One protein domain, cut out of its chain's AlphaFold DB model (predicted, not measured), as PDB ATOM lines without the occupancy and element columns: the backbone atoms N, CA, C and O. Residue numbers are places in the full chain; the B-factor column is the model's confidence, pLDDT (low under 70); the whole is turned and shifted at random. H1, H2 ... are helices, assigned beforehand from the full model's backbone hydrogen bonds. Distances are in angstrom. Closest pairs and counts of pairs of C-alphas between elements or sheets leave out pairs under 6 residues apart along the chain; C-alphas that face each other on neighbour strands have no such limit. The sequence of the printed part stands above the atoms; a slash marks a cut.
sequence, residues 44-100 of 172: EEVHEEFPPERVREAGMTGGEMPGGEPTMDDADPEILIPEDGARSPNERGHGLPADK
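Overview. This is residues 44 to 100 of the 172 residues of an uncharacterized protein of Azotobacter chroococcum (UniProt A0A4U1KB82). The domain has little regular structure: it is mostly loop, folded back in a loose U, with H1 and H2 one after the other along one limb and short H3 on the returning limb. Residues 58 to 76 make the turn, and residues 81 to 100 trail on past H3. The printed part has 57 residues with three named helices, H1, H2, H3, and no named strand; the class is all helix, though named elements hold only 16 residues. It is loose, with a radius of gyration of the C-alphas of 12.8 A and spans of 34 by 26 by 16 A.

Along the chain. H1, residues 44 to 49, is 8.7 A long and begins at C-alpha 44 (69.710, 185.150, 133.720). H2, residues 52 to 57, is also 8.7 A long. H3, residues 77 to 80, ends at C-alpha 80 (70.229, 173.051, 152.776).

Arrangement. H1 and H2 meet only through their tight link. H3 is apart from both. In H1 and H2 every O i to N i+4 pair is within hydrogen-bond range; H3 is too short for such a pair, and its one O i to N i+3 pair is not within range.

Size, cuts and confidence. The C-alphas farthest apart, of Pro 66 and Glu 91, are 35.0 A apart. The printed part has no cut. The link from H2 to H3 is long, 19 residues. Residues 94 to 99 have pLDDT under 70.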
ATOM      1  N   GLU A  44      70.842 185.984 133.305       85.44
ATOM      2  CA  GLU A  44      69.710 185.150 133.720       85.44
ATOM      3  C   GLU A  44      70.152 184.072 134.718       85.44
ATOM      4  O   GLU A  44      69.584 183.970 135.796       85.44
ATOM      5  N   GLU A  45      71.245 183.365 134.421       83.38
ATOM      6  CA  GLU A  45      71.825 182.345 135.303       83.38
ATOM      7  C   GLU A  45      72.280 182.942 136.646       83.38
ATOM      8  O   GLU A  45      72.037 182.374 137.707       83.38
ATOM      9  N   VAL A  46      72.896 184.130 136.613       87.25
ATOM     10  CA  VAL A  46      73.308 184.843 137.832       87.25
ATOM     11  C   VAL A  46      72.103 185.281 138.660       87.25
ATOM     12  O   VAL A  46      72.166 185.222 139.880       87.25
ATOM     13  N   HIS A  47      71.021 185.737 138.031       86.31
ATOM     14  CA  HIS A  47      69.820 186.171 138.745       86.31
ATOM     15  C   HIS A  47      69.065 184.992 139.376       86.31
ATOM     16  O   HIS A  47      68.496 185.149 140.452       86.31
ATOM     17  N   GLU A  48      69.056 183.829 138.723       80.31
ATOM     18  CA  GLU A  48      68.472 182.602 139.276       80.31
ATOM     19  C   GLU A  48      69.268 182.097 140.486       80.31
ATOM     20  O   GLU A  48      68.685 181.809 141.527       80.31
ATOM     21  N   GLU A  49      70.600 182.050 140.393       81.06
ATOM     22  CA  GLU A  49      71.432 181.636 141.526       81.06
ATOM     23  C   GLU A  49      71.495 182.709 142.621       81.06
ATOM     24  O   GLU A  49      71.582 182.395 143.801       81.06
ATOM     25  N   PHE A  50      71.448 183.991 142.279       86.81
ATOM     26  CA  PHE A  50      71.523 185.089 143.241       86.81
ATOM     27  C   PHE A  50      70.300 185.995 143.114       86.81
ATOM     28  O   PHE A  50      70.414 187.123 142.620       86.81
ATOM     29  N   PRO A  51      69.124 185.531 143.585       86.56
ATOM     30  CA  PRO A  51      67.932 186.357 143.592       86.56
ATOM     31  C   PRO A  51      68.140 187.595 144.482       86.56
ATOM     32  O   PRO A  51      68.958 187.569 145.410       86.56
ATOM     33  N   PRO A  52      67.390 188.690 144.250       90.06
ATOM     34  CA  PRO A  52      67.569 189.946 144.982       90.06
ATOM     35  C   PRO A  52      67.515 189.806 146.509       90.06
ATOM     36  O   PRO A  52      68.206 190.538 147.216       90.06
ATOM     37  N   GLU A  53      66.710 188.870 147.012       86.12
ATOM     38  CA  GLU A  53      66.586 188.552 148.438       86.12
ATOM     39  C   GLU A  53      67.894 187.963 148.987       86.12
ATOM     40  O   GLU A  53      68.486 188.564 149.884       86.12
ATOM     41  N   ARG A  54      68.439 186.915 148.343       87.25
ATOM     42  CA  ARG A  54      69.748 186.318 148.679       87.25
ATOM     43  C   ARG A  54      70.874 187.349 148.645       87.25
ATOM     44  O   ARG A  54      71.718 187.373 149.530       87.25
ATOM     45  N   VAL A  55      70.895 188.228 147.640       92.00
ATOM     46  CA  VAL A  55      71.921 189.286 147.538       92.00
ATOM     47  C   VAL A  55      71.847 190.252 148.722       92.00
ATOM     48  O   VAL A  55      72.872 190.758 149.176       92.00
ATOM     49  N   ARG A  56      70.639 190.530 149.219       91.44
ATOM     50  CA  ARG A  56      70.414 191.440 150.342       91.44
ATOM     51  C   ARG A  56      70.748 190.797 151.689       91.44
ATOM     52  O   ARG A  56      71.159 191.517 152.594       91.44
ATOM     53  N   GLU A  57      70.563 189.488 151.797       90.25
ATOM     54  CA  GLU A  57      70.866 188.669 152.978       90.25
ATOM     55  C   GLU A  57      72.312 188.169 153.007       90.25
ATOM     56  O   GLU A  57      72.733 187.616 154.012       90.25
ATOM     57  N   ALA A  58      73.090 188.397 151.946       90.50
ATOM     58  CA  ALA A  58      74.478 187.961 151.872       90.50
ATOM     59  C   ALA A  58      75.304 188.470 153.068       90.50
ATOM     60  O   ALA A  58      75.480 189.678 153.264       90.50
ATOM     61  N   GLY A  59      75.851 187.532 153.837       90.00
ATOM     62  CA  GLY A  59      76.610 187.778 155.057       90.00
ATOM     63  C   GLY A  59      75.763 187.993 156.313       90.00
ATOM     64  O   GLY A  59      76.343 188.318 157.345       90.00
ATOM     65  N   MET A  60      74.439 187.849 156.239       90.50
ATOM     66  CA  MET A  60      73.541 187.821 157.397       90.50
ATOM     67  C   MET A  60      73.249 186.372 157.769       90.50
ATOM     68  O   MET A  60      73.221 185.501 156.911       90.50
ATOM     69  N   THR A  61      73.004 186.120 159.052       90.00
ATOM     70  CA  THR A  61      72.550 184.807 159.533       90.00
ATOM     71  C   THR A  61      71.300 184.993 160.389       90.00
ATOM     72  O   THR A  61      71.148 186.024 161.056       90.00
ATOM     73  N   GLY A  62      70.401 184.010 160.422       87.12
ATOM     74  CA  GLY A  62      69.189 184.062 161.249       87.12
ATOM     75  C   GLY A  62      69.500 184.229 162.743       87.12
ATOM     76  O   GLY A  62      68.719 184.810 163.497       87.12
ATOM     77  N   GLY A  63      70.694 183.802 163.168       87.06
ATOM     78  CA  GLY A  63      71.192 183.943 164.537       87.06
ATOM     79  C   GLY A  63      71.585 185.365 164.962       87.06
ATOM     80  O   GLY A  63      71.793 185.593 166.157       87.06
ATOM     81  N   GLU A  64      71.689 186.330 164.041       88.06
ATOM     82  CA  GLU A  64      72.077 187.712 164.376       88.06
ATOM     83  C   GLU A  64      70.972 188.488 165.103       88.06
ATOM     84  O   GLU A  64      71.254 189.410 165.875       88.06
ATOM     85  N   MET A  65      69.712 188.104 164.887       85.25
ATOM     86  CA  MET A  65      68.535 188.745 165.466       85.25
ATOM     87  C   MET A  65      67.696 187.716 166.237       85.25
ATOM     88  O   MET A  65      67.477 186.609 165.750       85.25
ATOM     89  N   PRO A  66      67.166 188.046 167.430       86.94
ATOM     90  CA  PRO A  66      66.242 187.155 168.125       86.94
ATOM     91  C   PRO A  66      65.006 186.865 167.261       86.94
ATOM     92  O   PRO A  66      64.240 187.780 166.960       86.94
ATOM     93  N   GLY A  67      64.808 185.595 166.897       85.69
ATOM     94  CA  GLY A  67      63.717 185.173 166.013       85.69
ATOM     95  C   GLY A  67      63.943 185.495 164.534       85.69
ATOM     96  O   GLY A  67      62.961 185.619 163.808       85.69
ATOM     97  N   GLY A  68      65.196 185.683 164.105       86.12
ATOM     98  CA  GLY A  68      65.539 185.769 162.689       86.12
ATOM     99  C   GLY A  68      65.210 184.469 161.957       86.12
ATOM    100  O   GLY A  68      65.305 183.381 162.527       86.12
ATOM    101  N   GLU A  69      64.784 184.604 160.707       89.31
ATOM    102  CA  GLU A  69      64.542 183.466 159.823       89.31
ATOM    103  C   GLU A  69      65.881 182.911 159.309       89.31
ATOM    104  O   GLU A  69      66.839 183.682 159.169       89.31
ATOM    105  N   PRO A  70      65.977 181.596 159.053       89.88
ATOM    106  CA  PRO A  70      67.150 181.006 158.428       89.88
ATOM    107  C   PRO A  70      67.423 181.618 157.053       89.88
ATOM    108  O   PRO A  70      66.514 181.833 156.255       89.88
ATOM    109  N   THR A  71      68.693 181.868 156.773       89.06
ATOM    110  CA  THR A  71      69.185 182.385 155.493       89.06
ATOM    111  C   THR A  71      70.012 181.320 154.773       89.06
ATOM    112  O   THR A  71      70.340 180.278 155.334       89.06
ATOM    113  N   MET A  72      70.419 181.591 153.530       87.69
ATOM    114  CA  MET A  72      71.310 180.696 152.769       87.69
ATOM    115  C   MET A  72      72.727 180.571 153.350       87.69
ATOM    116  O   MET A  72      73.459 179.664 152.955       87.69
ATOM    117  N   ASP A  73      73.116 181.472 154.255       88.44
ATOM    118  CA  ASP A  73      74.400 181.411 154.959       88.44
ATOM    119  C   ASP A  73      74.306 180.586 156.258       88.44
ATOM    120  O   ASP A  73      75.330 180.245 156.861       88.44
ATOM    121  N   ASP A  74      73.093 180.218 156.676       88.94
ATOM    122  CA  ASP A  74      72.863 179.300 157.784       88.94
ATOM    123  C   ASP A  74      72.971 177.842 157.318       88.94
ATOM    124  O   ASP A  74      72.492 177.453 156.256       88.94
ATOM    125  N   ALA A  75      73.553 176.986 158.159       87.81
ATOM    126  CA  ALA A  75      73.547 175.534 157.950       87.81
ATOM    127  C   ALA A  75      72.235 174.896 158.452       87.81
ATOM    128  O   ALA A  75      72.259 173.840 159.092       87.81
ATOM    129  N   ASP A  76      71.107 175.572 158.225       87.75
ATOM    130  CA  ASP A  76      69.793 175.118 158.666       87.75
ATOM    131  C   ASP A  76      69.259 174.034 157.710       87.75
ATOM    132  O   ASP A  76      69.285 174.233 156.490       87.75
ATOM    133  N   PRO A  77      68.791 172.874 158.214       84.94
ATOM    134  CA  PRO A  77      68.257 171.806 157.370       84.94
ATOM    135  C   PRO A  77      67.135 172.256 156.428       84.94
ATOM    136  O   PRO A  77      67.019 171.672 155.353       84.94
ATOM    137  N   GLU A  78      66.351 173.275 156.792       80.69
ATOM    138  CA  GLU A  78      65.260 173.792 155.953       80.69
ATOM    139  C   GLU A  78      65.763 174.516 154.691       80.69
ATOM    140  O   GLU A  78      65.033 174.607 153.708       80.69
ATOM    141  N   ILE A  79      67.012 174.998 154.690       83.31
ATOM    142  CA  ILE A  79      67.606 175.778 153.590       83.31
ATOM    143  C   ILE A  79      68.672 174.979 152.816       83.31
ATOM    144  O   ILE A  79      69.007 175.309 151.678       83.31
ATOM    145  N   LEU A  80      69.196 173.892 153.400       83.44
ATOM    146  CA  LEU A  80      70.229 173.051 152.776       83.44
ATOM    147  C   LEU A  80      69.756 172.322 151.512       83.44
ATOM    148  O   LEU A  80      70.582 171.999 150.655       83.44
ATOM    149  N   ILE A  81      68.460 172.024 151.410       79.19
ATOM    150  CA  ILE A  81      67.873 171.338 150.259       79.19
ATOM    151  C   ILE A  81      66.904 172.309 149.579       79.19
ATOM    152  O   ILE A  81      65.906 172.678 150.196       79.19
ATOM    153  N   PRO A  82      67.164 172.734 148.329       75.19
ATOM    154  CA  PRO A  82      66.239 173.607 147.621       75.19
ATOM    155  C   PRO A  82      64.922 172.868 147.337       75.19
ATOM    156  O   PRO A  82      64.911 171.807 146.720       75.19
ATOM    157  N   GLU A  83      63.801 173.440 147.783       76.94
ATOM    158  CA  GLU A  83      62.443 172.953 147.485       76.94
ATOM    159  C   GLU A  83      61.838 173.636 146.243       76.94
ATOM    160  O   GLU A  83      60.641 173.916 146.183       76.94
ATOM    161  N   ASP A  84      62.664 173.942 145.245       75.50
ATOM    162  CA  ASP A  84      62.272 174.634 144.009       75.50
ATOM    163  C   ASP A  84      61.789 173.678 142.900       75.50
ATOM    164  O   ASP A  84      61.597 174.079 141.752       75.50
ATOM    165  N   GLY A  85      61.616 172.396 143.230       76.31
ATOM    166  CA  GLY A  85      61.161 171.372 142.295       76.31
ATOM    167  C   GLY A  85      62.228 170.894 141.304       76.31
ATOM    168  O   GLY A  85      61.889 170.136 140.390       76.31
ATOM    169  N   ALA A  86      63.495 171.294 141.457       79.25
ATOM    170  CA  ALA A  86      64.596 170.726 140.685       79.25
ATOM    171  C   ALA A  86      64.812 169.248 141.058       79.25
ATOM    172  O   ALA A  86      64.812 168.887 142.236       79.25
ATOM    173  N   ARG A  87      65.032 168.365 140.073       74.94
ATOM    174  CA  ARG A  87      65.347 166.945 140.338       74.94
ATOM    175  C   ARG A  87      66.840 166.700 140.504       74.94
ATOM    176  O   ARG A  87      67.244 165.632 140.954       74.94
ATOM    177  N   SER A  88      67.666 167.671 140.125       73.06
ATOM    178  CA  SER A  88      69.113 167.618 140.300       73.06
ATOM    179  C   SER A  88      69.668 168.991 140.680       73.06
ATOM    180  O   SER A  88      69.060 170.002 140.339       73.06
ATOM    181  N   PRO A  89      70.858 169.059 141.303       74.19
ATOM    182  CA  PRO A  89      71.469 170.333 141.692       74.19
ATOM    183  C   PRO A  89      71.753 171.303 140.534       74.19
ATOM    184  O   PRO A  89      71.934 172.491 140.773       74.19
ATOM    185  N   ASN A  90      71.848 170.796 139.298       71.62
ATOM    186  CA  ASN A  90      72.103 171.601 138.099       71.62
ATOM    187  C   ASN A  90      70.833 171.848 137.269       71.62
ATOM    188  O   ASN A  90      70.880 172.575 136.277       71.62
ATOM    189  N   GLU A  91      69.718 171.205 137.618       74.31
ATOM    190  CA  GLU A  91      68.444 171.437 136.951       74.31
ATOM    191  C   GLU A  91      67.809 172.695 137.531       74.31
ATOM    192  O   GLU A  91      67.838 172.929 138.735       74.31
ATOM    193  N   ARG A  92      67.211 173.506 136.663       73.69
ATOM    194  CA  ARG A  92      66.392 174.623 137.117       73.69
ATOM    195  C   ARG A  92      65.165 174.089 137.841       73.69
ATOM    196  O   ARG A  92      64.482 173.215 137.315       73.69
ATOM    197  N   GLY A  93      64.858 174.659 138.997       72.19
ATOM    198  CA  GLY A  93      63.582 174.426 139.648       72.19
ATOM    199  C   GLY A  93      62.421 174.905 138.779       72.19
ATOM    200  O   GLY A  93      62.377 176.068 138.367       72.19
ATOM    201  N   HIS A  94      61.464 174.023 138.490       64.31
ATOM    202  CA  HIS A  94      60.259 174.362 137.723       64.31
ATOM    203  C   HIS A  94      59.100 174.689 138.668       64.31
ATOM    204  O   HIS A  94      58.039 174.075 138.604       64.31
ATOM    205  N   GLY A  95      59.292 175.666 139.550       69.38
ATOM    206  CA  GLY A  95      58.235 176.142 140.441       69.38
ATOM    207  C   GLY A  95      57.984 175.233 141.641       69.38
ATOM    208  O   GLY A  95      58.905 174.710 142.252       69.38
ATOM    209  N   LEU A  96      56.725 175.125 142.059       68.38
ATOM    210  CA  LEU A  96      56.402 174.328 143.235       68.38
ATOM    211  C   LEU A  96      56.651 172.839 142.940       68.38
ATOM    212  O   LEU A  96      56.361 172.386 141.829       68.38
ATOM    213  N   PRO A  97      57.125 172.065 143.930       66.69
ATOM    214  CA  PRO A  97      57.066 170.612 143.891       66.69
ATOM    215  C   PRO A  97      55.718 170.126 143.337       66.69
ATOM    216  O   PRO A  97      54.676 170.720 143.624       66.69
ATOM    217  N   ALA A  98      55.719 169.071 142.519       64.56
ATOM    218  CA  ALA A  98      54.509 168.623 141.815       64.56
ATOM    219  C   ALA A  98      53.349 168.250 142.765       64.56
ATOM    220  O   ALA A  98      52.187 168.316 142.380       64.56
ATOM    221  N   ASP A  99      53.650 167.892 144.014       69.31
ATOM    222  CA  ASP A  99      52.680 167.663 145.091       69.31
ATOM    223  C   ASP A  99      52.037 168.956 145.630       69.31
ATOM    224  O   ASP A  99      50.950 168.916 146.209       69.31
ATOM    225  N   LYS A 100      52.682 170.107 145.419       74.38
ATOM    226  CA  LYS A 100      52.227 171.439 145.836       74.38
ATOM    227  C   LYS A 100      51.550 172.231 144.703       74.38
ATOM    228  O   LYS A 100      50.810 173.169 145.003       74.38
TER     229      LYS A 100